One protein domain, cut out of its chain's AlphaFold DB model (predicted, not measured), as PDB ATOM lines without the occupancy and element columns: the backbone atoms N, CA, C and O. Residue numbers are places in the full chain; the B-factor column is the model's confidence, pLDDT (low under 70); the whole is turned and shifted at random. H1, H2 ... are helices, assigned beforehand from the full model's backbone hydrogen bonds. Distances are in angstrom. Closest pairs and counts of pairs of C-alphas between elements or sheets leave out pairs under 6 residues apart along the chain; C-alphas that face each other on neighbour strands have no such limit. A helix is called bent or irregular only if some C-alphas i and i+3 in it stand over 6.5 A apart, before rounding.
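What this domain is: This is residues 117 to 193 of the 194 residues of the protein "Sigma70_r4 domain-containing protein" of Bacillus cellulosilyticus (strain ATCC 21833 / DSM 2522 / FERM P-1141 / JCM 9156 / N-4) (UniProt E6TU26). Four helices make the core as two side-by-side pairs, H1 beside H4 and H2 beside H5, with H2 packing on the long helix H4 at a slant and H4 turning a corner into H5. The loop with the short helix H3 lies at one end of the longest axis, and the last stretch after H5 lies at the other. The printed part has 77 residues, with five named helices in the order H1, H2, H3, H4, H5 and no named strand; its class is all helix. It is compact, with a radius of gyration of the C-alphas of 11.9 A, and spans 34 by 25 by 18 A.

Where its parts are: Find C-alpha 118 at (-0.041, 1.574, 96.275), where H1 begins; it takes residues 118 to 123. H2 follows with residues 127 to 137 and is 15.1 A long. H3, residues 144 to 147, is neither bent nor irregular, but only just: C-alphas 144 and 147 are 6.2 A apart. Look for C-alpha 155 at (-18.047, 2.400, 103.293); from there H4, residues 155 to 170, runs 22.6 A. H5, residues 174 to 184, is 15.3 A long and ends at C-alpha 184, at (-4.076, 5.142, 86.984).

How they stand to each other: Begin at H4, the hub, which touches three helices. With residues 162 to 169 alone it touches H1, opposite ways at a shallow tilt of 11 degrees; the closest C-alphas, of Tyr 119 and Tyr 166, are 5.9 A apart. H4 and H2 touch and run the same way at 36 degrees, only just a steep tilt; their closest C-alphas, of Leu 134 and Leu 165, are 6.5 A apart. H4 and H5 touch only at the corner, where the closest C-alphas, of Trp 169 and Arg 177, are 5.9 A apart. H2 and H5 touch, opposite ways at a shallow tilt of 28 degrees, with the C-alphas of Thr 137 and His 176 the closest at 5.1 A. The helix packing is mostly aligned, at shallow tilts, but only just, in 2 of 3 pairs. H1 and H5 are near each other, with 6 pairs of C-alphas within 10 A. H3 is close to H2 but not clearly touching, the closest C-alphas, of Gln 135 and Tyr 147, being 7.6 A apart; it is apart from H1, H4 and H5. In H1, H2, H4 and H5 every O i to N i+4 pair is within hydrogen-bond range; H3 is too short for such a pair.

The domain as a whole: The two C-alphas farthest apart, of Ser 145 and Gly 189, are 35.8 A apart. The printed part has no cut, and no link is long. Look in the B-factor column for pLDDT under 70 at residues 138 to 151, 172, 189 and 193; the mean of the printed part is 75.6.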
ATOM      1  N   SER A 117       2.976   4.693  98.413       81.00
ATOM      2  CA  SER A 117       2.589   3.287  98.453       81.00
ATOM      3  C   SER A 117       1.304   3.073  97.654       81.00
ATOM      4  O   SER A 117       0.404   3.929  97.639       81.00
ATOM      5  N   MET A 118       1.177   1.908  97.016       81.56
ATOM      6  CA  MET A 118      -0.041   1.574  96.275       81.56
ATOM      7  C   MET A 118      -1.277   1.604  97.179       81.56
ATOM      8  O   MET A 118      -2.352   2.021  96.747       81.56
ATOM      9  N   TYR A 119      -1.120   1.267  98.463       82.00
ATOM     10  CA  TYR A 119      -2.181   1.424  99.455       82.00
ATOM     11  C   TYR A 119      -2.697   2.865  99.513       82.00
ATOM     12  O   TYR A 119      -3.903   3.093  99.438       82.00
ATOM     13  N   THR A 120      -1.795   3.847  99.612       80.81
ATOM     14  CA  THR A 120      -2.147   5.274  99.700       80.81
ATOM     15  C   THR A 120      -2.814   5.769  98.423       80.81
ATOM     16  O   THR A 120      -3.781   6.534  98.484       80.81
ATOM     17  N   ILE A 121      -2.322   5.318  97.268       84.88
ATOM     18  CA  ILE A 121      -2.913   5.620  95.963       84.88
ATOM     19  C   ILE A 121      -4.353   5.104  95.934       84.88
ATOM     20  O   ILE A 121      -5.282   5.898  95.803       84.88
ATOM     21  N   VAL A 122      -4.548   3.800  96.155       84.25
ATOM     22  CA  VAL A 122      -5.853   3.126  96.128       84.25
ATOM     23  C   VAL A 122      -6.810   3.696  97.178       84.25
ATOM     24  O   VAL A 122      -8.005   3.851  96.917       84.25
ATOM     25  N   TYR A 123      -6.312   4.082  98.354       81.94
ATOM     26  CA  TYR A 123      -7.141   4.662  99.405       81.94
ATOM     27  C   TYR A 123      -7.846   5.945  98.943       81.94
ATOM     28  O   TYR A 123      -9.022   6.135  99.242       81.94
ATOM     29  N   ASN A 124      -7.192   6.805  98.167       82.25
ATOM     30  CA  ASN A 124      -7.745   8.113  97.801       82.25
ATOM     31  C   ASN A 124      -8.555   8.120  96.491       82.25
ATOM     32  O   ASN A 124      -9.076   9.161  96.099       82.25
ATOM     33  N   LEU A 125      -8.706   6.977  95.815       84.56
ATOM     34  CA  LEU A 125      -9.441   6.893  94.548       84.56
ATOM     35  C   LEU A 125     -10.952   7.021  94.727       84.56
ATOM     36  O   LEU A 125     -11.500   6.539  95.716       84.56
ATOM     37  N   SER A 126     -11.629   7.611  93.739       84.56
ATOM     38  CA  SER A 126     -13.093   7.617  93.643       84.56
ATOM     39  C   SER A 126     -13.653   6.201  93.459       84.56
ATOM     40  O   SER A 126     -12.948   5.303  93.002       84.56
ATOM     41  N   ASP A 127     -14.937   6.006  93.766       81.31
ATOM     42  CA  ASP A 127     -15.595   4.700  93.611       81.31
ATOM     43  C   ASP A 127     -15.533   4.194  92.169       81.31
ATOM     44  O   ASP A 127     -15.197   3.037  91.939       81.31
ATOM     45  N   GLN A 128     -15.738   5.079  91.190       82.44
ATOM     46  CA  GLN A 128     -15.608   4.744  89.771       82.44
ATOM     47  C   GLN A 128     -14.213   4.202  89.434       82.44
ATOM     48  O   GLN A 128     -14.096   3.174  88.769       82.44
ATOM     49  N   LYS A 129     -13.147   4.852  89.926       84.94
ATOM     50  CA  LYS A 129     -11.768   4.392  89.703       84.94
ATOM     51  C   LYS A 129     -11.477   3.083  90.439       84.94
ATOM     52  O   LYS A 129     -10.793   2.227  89.891       84.94
ATOM     53  N   LEU A 130     -12.010   2.903  91.649       85.12
ATOM     54  CA  LEU A 130     -11.881   1.658  92.412       85.12
ATOM     55  C   LEU A 130     -12.561   0.481  91.706       85.12
ATOM     56  O   LEU A 130     -11.970  -0.592  91.609       85.12
ATOM     57  N   ILE A 131     -13.773   0.688  91.188       82.12
ATOM     58  CA  ILE A 131     -14.516  -0.317  90.421       82.12
ATOM     59  C   ILE A 131     -13.765  -0.647  89.128       82.12
ATOM     60  O   ILE A 131     -13.546  -1.822  88.842       82.12
ATOM     61  N   ALA A 132     -13.310   0.366  88.384       83.88
ATOM     62  CA  ALA A 132     -12.554   0.165  87.150       83.88
ATOM     63  C   ALA A 132     -11.257  -0.624  87.392       83.88
ATOM     64  O   ALA A 132     -10.980  -1.582  86.672       83.88
ATOM     65  N   LEU A 133     -10.505  -0.284  88.446       86.00
ATOM     66  CA  LEU A 133      -9.329  -1.052  88.852       86.00
ATOM     67  C   LEU A 133      -9.688  -2.502  89.151       86.00
ATOM     68  O   LEU A 133      -9.084  -3.409  88.594       86.00
ATOM     69  N   LEU A 134     -10.706  -2.729  89.981       81.19
ATOM     70  CA  LEU A 134     -11.119  -4.074  90.366       81.19
ATOM     71  C   LEU A 134     -11.526  -4.918  89.149       81.19
ATOM     72  O   LEU A 134     -11.248  -6.116  89.096       81.19
ATOM     73  N   GLN A 135     -12.158  -4.292  88.155       79.38
ATOM     74  CA  GLN A 135     -12.567  -4.944  86.918       79.38
ATOM     75  C   GLN A 135     -11.387  -5.335  86.022       79.38
ATOM     76  O   GLN A 135     -11.505  -6.352  85.341       79.38
ATOM     77  N   ILE A 136     -10.277  -4.592  86.018       80.62
ATOM     78  CA  ILE A 136      -9.098  -4.923  85.196       80.62
ATOM     79  C   ILE A 136      -8.093  -5.819  85.923       80.62
ATOM     80  O   ILE A 136      -7.355  -6.566  85.281       80.62
ATOM     81  N   THR A 137      -8.054  -5.768  87.257       77.06
ATOM     82  CA  THR A 137      -7.055  -6.492  88.043       77.06
ATOM     83  C   THR A 137      -7.464  -7.901  88.411       77.06
ATOM     84  O   THR A 137      -6.647  -8.558  89.024       77.06
ATOM     85  N   ARG A 138      -8.651  -8.383  88.031       67.56
ATOM     86  CA  ARG A 138      -9.287  -9.658  88.429       67.56
ATOM     87  C   ARG A 138      -8.357 -10.884  88.497       67.56
ATOM     88  O   ARG A 138      -8.190 -11.555  87.481       67.56
ATOM     89  N   PRO A 139      -7.869 -11.275  89.682       57.88
ATOM     90  CA  PRO A 139      -7.154 -12.534  89.836       57.88
ATOM     91  C   PRO A 139      -8.008 -13.639  90.484       57.88
ATOM     92  O   PRO A 139      -7.582 -14.786  90.508       57.88
ATOM     93  N   TRP A 140      -9.215 -13.328  90.994       58.22
ATOM     94  CA  TRP A 140      -9.861 -14.167  92.019       58.22
ATOM     95  C   TRP A 140     -11.346 -14.534  91.849       58.22
ATOM     96  O   TRP A 140     -11.894 -15.008  92.835       58.22
ATOM     97  N   GLU A 141     -12.069 -14.343  90.732       53.31
ATOM     98  CA  GLU A 141     -13.503 -14.729  90.779       53.31
ATOM     99  C   GLU A 141     -14.189 -15.101  89.450       53.31
ATOM    100  O   GLU A 141     -14.256 -14.319  88.503       53.31
ATOM    101  N   LYS A 142     -14.788 -16.306  89.481       46.34
ATOM    102  CA  LYS A 142     -15.758 -16.905  88.544       46.34
ATOM    103  C   LYS A 142     -17.163 -16.271  88.604       46.34
ATOM    104  O   LYS A 142     -17.975 -16.543  87.729       46.34
ATOM    105  N   ASN A 143     -17.471 -15.426  89.593       47.53
ATOM    106  CA  ASN A 143     -18.795 -14.806  89.753       47.53
ATOM    107  C   ASN A 143     -18.793 -13.345  89.289       47.53
ATOM    108  O   ASN A 143     -18.622 -12.402  90.059       47.53
ATOM    109  N   ILE A 144     -18.990 -13.191  87.981       46.94
ATOM    110  CA  ILE A 144     -18.979 -11.927  87.231       46.94
ATOM    111  C   ILE A 144     -20.154 -11.001  87.610       46.94
ATOM    112  O   ILE A 144     -20.040  -9.784  87.472       46.94
ATOM    113  N   SER A 145     -21.260 -11.544  88.123       46.62
ATOM    114  CA  SER A 145     -22.512 -10.809  88.366       46.62
ATOM    115  C   SER A 145     -22.449  -9.803  89.523       46.62
ATOM    116  O   SER A 145     -23.081  -8.755  89.444       46.62
ATOM    117  N   TYR A 146     -21.638 -10.046  90.557       49.28
ATOM    118  CA  TYR A 146     -21.573  -9.185  91.752       49.28
ATOM    119  C   TYR A 146     -20.816  -7.857  91.549       49.28
ATOM    120  O   TYR A 146     -20.825  -7.006  92.434       49.28
ATOM    121  N   TYR A 147     -20.125  -7.679  90.415       50.84
ATOM    122  CA  TYR A 147     -19.273  -6.505  90.134       50.84
ATOM    123  C   TYR A 147     -19.646  -5.770  88.841       50.84
ATOM    124  O   TYR A 147     -18.889  -4.921  88.363       50.84
ATOM    125  N   GLN A 148     -20.811  -6.083  88.272       54.12
ATOM    126  CA  GLN A 148     -21.432  -5.265  87.225       54.12
ATOM    127  C   GLN A 148     -22.006  -3.946  87.777       54.12
ATOM    128  O   GLN A 148     -22.549  -3.147  87.014       54.12
ATOM    129  N   GLU A 149     -21.868  -3.707  89.084       55.72
ATOM    130  CA  GLU A 149     -22.306  -2.492  89.761       55.72
ATOM    131  C   GLU A 149     -21.739  -1.224  89.110       55.72
ATOM    132  O   GLU A 149     -20.541  -1.086  88.842       55.72
ATOM    133  N   ARG A 150     -22.641  -0.268  88.888       57.00
ATOM    134  CA  ARG A 150     -22.357   1.109  88.488       57.00
ATOM    135  C   ARG A 150     -22.847   2.011  89.619       57.00
ATOM    136  O   ARG A 150     -23.980   1.847  90.060       57.00
ATOM    137  N   GLY A 151     -22.026   2.959  90.073       64.06
ATOM    138  CA  GLY A 151     -22.429   3.948  91.082       64.06
ATOM    139  C   GLY A 151     -21.475   4.065  92.271       64.06
ATOM    140  O   GLY A 151     -20.275   3.825  92.145       64.06
ATOM    141  N   THR A 152     -22.012   4.501  93.409       73.56
ATOM    142  CA  THR A 152     -21.296   4.734  94.674       73.56
ATOM    143  C   THR A 152     -21.196   3.472  95.525       73.56
ATOM    144  O   THR A 152     -22.171   2.739  95.673       73.56
ATOM    145  N   LEU A 153     -20.032   3.245  96.133       78.44
ATOM    146  CA  LEU A 153     -19.783   2.114  97.026       78.44
ATOM    147  C   LEU A 153     -20.130   2.484  98.472       78.44
ATOM    148  O   LEU A 153     -19.834   3.584  98.940       78.44
ATOM    149  N   THR A 154     -20.674   1.529  99.228       81.38
ATOM    150  CA  THR A 154     -20.799   1.677 100.686       81.38
ATOM    151  C   THR A 154     -19.418   1.719 101.350       81.38
ATOM    152  O   THR A 154     -18.430   1.219 100.802       81.38
ATOM    153  N   THR A 155     -19.321   2.284 102.559       79.75
ATOM    154  CA  THR A 155     -18.047   2.400 103.293       79.75
ATOM    155  C   THR A 155     -17.366   1.047 103.509       79.75
ATOM    156  O   THR A 155     -16.171   0.912 103.229       79.75
ATOM    157  N   GLU A 156     -18.123   0.032 103.937       77.62
ATOM    158  CA  GLU A 156     -17.608  -1.329 104.133       77.62
ATOM    159  C   GLU A 156     -17.127  -1.939 102.818       77.62
ATOM    160  O   GLU A 156     -16.014  -2.463 102.731       77.62
ATOM    161  N   ARG A 157     -17.908  -1.785 101.741       78.75
ATOM    162  CA  ARG A 157     -17.522  -2.322 100.436       78.75
ATOM    163  C   ARG A 157     -16.261  -1.658  99.909       78.75
ATOM    164  O   ARG A 157     -15.364  -2.341  99.417       78.75
ATOM    165  N   ARG A 158     -16.148  -0.341 100.067       83.62
ATOM    166  CA  ARG A 158     -14.962   0.421  99.680       83.62
ATOM    167  C   ARG A 158     -13.715  -0.071 100.411       83.62
ATOM    168  O   ARG A 158     -12.663  -0.210  99.788       83.62
ATOM    169  N   LYS A 159     -13.825  -0.393 101.702       83.56
ATOM    170  CA  LYS A 159     -12.739  -1.007 102.480       83.56
ATOM    171  C   LYS A 159     -12.326  -2.362 101.892       83.56
ATOM    172  O   LYS A 159     -11.137  -2.573 101.663       83.56
ATOM    173  N   THR A 160     -13.285  -3.237 101.578       83.38
ATOM    174  CA  THR A 160     -13.011  -4.544 100.954       83.38
ATOM    175  C   THR A 160     -12.332  -4.408  99.590       83.38
ATOM    176  O   THR A 160     -11.339  -5.086  99.336       83.38
ATOM    177  N   VAL A 161     -12.832  -3.527  98.717       84.56
ATOM    178  CA  VAL A 161     -12.268  -3.315  97.372       84.56
ATOM    179  C   VAL A 161     -10.827  -2.820  97.458       84.56
ATOM    180  O   VAL A 161      -9.954  -3.378  96.796       84.56
ATOM    181  N   ARG A 162     -10.550  -1.834  98.322       86.62
ATOM    182  CA  ARG A 162      -9.182  -1.340  98.551       86.62
ATOM    183  C   ARG A 162      -8.244  -2.461  99.000       86.62
ATOM    184  O   ARG A 162      -7.131  -2.546  98.497       86.62
ATOM    185  N   HIS A 163      -8.698  -3.327  99.906       84.00
ATOM    186  CA  HIS A 163      -7.892  -4.445 100.392       84.00
ATOM    187  C   HIS A 163      -7.617  -5.483  99.293       84.00
ATOM    188  O   HIS A 163      -6.476  -5.893  99.120       84.00
ATOM    189  N   LYS A 164      -8.624  -5.843  98.483       82.19
ATOM    190  CA  LYS A 164      -8.434  -6.755  97.342       82.19
ATOM    191  C   LYS A 164      -7.427  -6.202  96.331       82.19
ATOM    192  O   LYS A 164      -6.540  -6.933  95.909       82.19
ATOM    193  N   LEU A 165      -7.547  -4.923  95.965       84.06
ATOM    194  CA  LEU A 165      -6.619  -4.250  95.047       84.06
ATOM    195  C   LEU A 165      -5.196  -4.194  95.601       84.06
ATOM    196  O   LEU A 165      -4.243  -4.442  94.869       84.06
ATOM    197  N   TYR A 166      -5.063  -3.916  96.897       83.81
ATOM    198  CA  TYR A 166      -3.771  -3.955  97.567       83.81
ATOM    199  C   TYR A 166      -3.161  -5.360  97.552       83.81
ATOM    200  O   TYR A 166      -1.980  -5.489  97.271       83.81
ATOM    201  N   ASN A 167      -3.957  -6.415  97.743       79.12
ATOM    202  CA  ASN A 167      -3.457  -7.790  97.669       79.12
ATOM    203  C   ASN A 167      -2.984  -8.169  96.258       79.12
ATOM    204  O   ASN A 167      -1.993  -8.876  96.124       79.12
ATOM    205  N   VAL A 168      -3.642  -7.683  95.195       79.81
ATOM    206  CA  VAL A 168      -3.115  -7.852  93.824       79.81
ATOM    207  C   VAL A 168      -1.746  -7.192  93.686       79.81
ATOM    208  O   VAL A 168      -0.851  -7.733  93.038       79.81
ATOM    209  N   TRP A 169      -1.585  -6.025  94.312       78.75
ATOM    210  CA  TRP A 169      -0.315  -5.325  94.331       78.75
ATOM    211  C   TRP A 169       0.740  -6.066  95.149       78.75
ATOM    212  O   TRP A 169       1.850  -6.180  94.667       78.75
ATOM    213  N   THR A 170       0.452  -6.610  96.330       76.69
ATOM    214  CA  THR A 170       1.478  -7.261  97.167       76.69
ATOM    215  C   THR A 170       1.839  -8.679  96.724       76.69
ATOM    216  O   THR A 170       2.985  -9.077  96.884       76.69
ATOM    217  N   LEU A 171       0.920  -9.427  96.108       73.50
ATOM    218  CA  LEU A 171       1.136 -10.822  95.681       73.50
ATOM    219  C   LEU A 171       1.911 -10.969  94.350       73.50
ATOM    220  O   LEU A 171       1.775 -11.980  93.672       73.50
ATOM    221  N   ASP A 172       2.688  -9.953  93.964       62.94
ATOM    222  CA  ASP A 172       3.544  -9.902  92.763       62.94
ATOM    223  C   ASP A 172       2.901 -10.375  91.446       62.94
ATOM    224  O   ASP A 172       3.510 -11.013  90.587       62.94
ATOM    225  N   MET A 173       1.630 -10.027  91.246       72.19
ATOM    226  CA  MET A 173       0.928 -10.325  90.001       72.19
ATOM    227  C   MET A 173       1.301  -9.288  88.932       72.19
ATOM    228  O   MET A 173       0.519  -8.379  88.647       72.19
ATOM    229  N   ASN A 174       2.512  -9.397  88.372       73.81
ATOM    230  CA  ASN A 174       3.138  -8.386  87.503       73.81
ATOM    231  C   ASN A 174       2.227  -7.869  86.371       73.81
ATOM    232  O   ASN A 174       2.047  -6.657  86.236       73.81
ATOM    233  N   ASP A 175       1.529  -8.758  85.660       78.62
ATOM    234  CA  ASP A 175       0.574  -8.375  84.606       78.62
ATOM    235  C   ASP A 175      -0.575  -7.495  85.116       78.62
ATOM    236  O   ASP A 175      -1.118  -6.650  84.399       78.62
ATOM    237  N   HIS A 176      -0.991  -7.698  86.363       79.94
ATOM    238  CA  HIS A 176      -2.065  -6.938  86.985       79.94
ATOM    239  C   HIS A 176      -1.554  -5.615  87.555       79.94
ATOM    240  O   HIS A 176      -2.252  -4.607  87.423       79.94
ATOM    241  N   ARG A 177      -0.334  -5.583  88.109       80.75
ATOM    242  CA  ARG A 177       0.339  -4.342  88.530       80.75
ATOM    243  C   ARG A 177       0.463  -3.371  87.353       80.75
ATOM    244  O   ARG A 177       0.071  -2.212  87.477       80.75
ATOM    245  N   ASP A 178       0.888  -3.852  86.188       83.25
ATOM    246  CA  ASP A 178       1.017  -3.027  84.980       83.25
ATOM    247  C   ASP A 178      -0.331  -2.498  84.473       83.25
ATOM    248  O   ASP A 178      -0.446  -1.326  84.102       83.25
ATOM    249  N   LYS A 179      -1.390  -3.315  84.539       84.75
ATOM    250  CA  LYS A 179      -2.763  -2.869  84.248       84.75
ATOM    251  C   LYS A 179      -3.206  -1.749  85.194       84.75
ATOM    252  O   LYS A 179      -3.783  -0.764  84.729       84.75
ATOM    253  N   MET A 180      -2.917  -1.862  86.496       85.25
ATOM    254  CA  MET A 180      -3.225  -0.811  87.478       85.25
ATOM    255  C   MET A 180      -2.484   0.485  87.166       85.25
ATOM    256  O   MET A 180      -3.111   1.539  87.101       85.25
ATOM    257  N   ILE A 181      -1.168   0.401  86.955       86.31
ATOM    258  CA  ILE A 181      -0.309   1.552  86.652       86.31
ATOM    259  C   ILE A 181      -0.824   2.278  85.407       86.31
ATOM    260  O   ILE A 181      -0.998   3.497  85.428       86.31
ATOM    261  N   LYS A 182      -1.142   1.520  84.350       86.94
ATOM    262  CA  LYS A 182      -1.660   2.059  83.091       86.94
ATOM    263  C   LYS A 182      -3.008   2.758  83.267       86.94
ATOM    264  O   LYS A 182      -3.178   3.860  82.761       86.94
ATOM    265  N   LEU A 183      -3.957   2.151  83.990       85.69
ATOM    266  CA  LEU A 183      -5.269   2.766  84.228       85.69
ATOM    267  C   LEU A 183      -5.162   4.026  85.095       85.69
ATOM    268  O   LEU A 183      -5.900   4.990  84.892       85.69
ATOM    269  N   LEU A 184      -4.266   4.015  86.079       85.00
ATOM    270  CA  LEU A 184      -4.076   5.142  86.984       85.00
ATOM    271  C   LEU A 184      -3.223   6.263  86.391       85.00
ATOM    272  O   LEU A 184      -3.218   7.348  86.968       85.00
ATOM    273  N   ALA A 185      -2.552   6.012  85.261       84.31
ATOM    274  CA  ALA A 185      -1.610   6.929  84.627       84.31
ATOM    275  C   ALA A 185      -0.529   7.426  85.609       84.31
ATOM    276  O   ALA A 185      -0.245   8.617  85.691       84.31
ATOM    277  N   ILE A 186       0.039   6.504  86.393       79.69
ATOM    278  CA  ILE A 186       1.087   6.792  87.388       79.69
ATOM    279  C   ILE A 186       2.440   6.348  86.824       79.69
ATOM    280  O   ILE A 186       2.515   5.297  86.190       79.69
ATOM    281  N   ASN A 187       3.523   7.092  87.066       77.94
ATOM    282  CA  ASN A 187       4.855   6.607  86.700       77.94
ATOM    283  C   ASN A 187       5.338   5.567  87.715       77.94
ATOM    284  O   ASN A 187       5.232   5.767  88.923       77.94
ATOM    285  N   LYS A 188       5.961   4.479  87.241       72.94
ATOM    286  CA  LYS A 188       6.541   3.436  88.115       72.94
ATOM    287  C   LYS A 188       7.548   3.992  89.132       72.94
ATOM    288  O   LYS A 188       7.659   3.450  90.228       72.94
ATOM    289  N   GLY A 189       8.256   5.065  88.769       69.38
ATOM    290  CA  GLY A 189       9.207   5.763  89.639       69.38
ATOM    291  C   GLY A 189       8.564   6.493  90.821       69.38
ATOM    292  O   GLY A 189       9.243   6.705  91.821       69.38
ATOM    293  N   ASP A 190       7.262   6.791  90.747       71.38
ATOM    294  CA  ASP A 190       6.502   7.522  91.770       71.38
ATOM    295  C   ASP A 190       5.838   6.582  92.795       71.38
ATOM    296  O   ASP A 190       5.126   7.035  93.696       71.38
ATOM    297  N   ILE A 191       6.036   5.266  92.655       75.06
ATOM    298  CA  ILE A 191       5.423   4.240  93.504       75.06
ATOM    299  C   ILE A 191       6.491   3.618  94.400       75.06
ATOM    300  O   ILE A 191       7.586   3.281  93.949       75.06
ATOM    301  N   GLU A 192       6.168   3.485  95.683       75.12
ATOM    302  CA  GLU A 192       6.990   2.738  96.633       75.12
ATOM    303  C   GLU A 192       6.759   1.245  96.383       75.12
ATOM    304  O   GLU A 192       5.615   0.781  96.380       75.12
ATOM    305  N   TRP A 193       7.840   0.528  96.086       68.44
ATOM    306  CA  TRP A 193       7.824  -0.914  95.871       68.44
ATOM    307  C   TRP A 193       8.249  -1.565  97.186       68.44
ATOM    308  O   TRP A 193       9.358  -1.297  97.648       68.44
TER     309      TRP A 193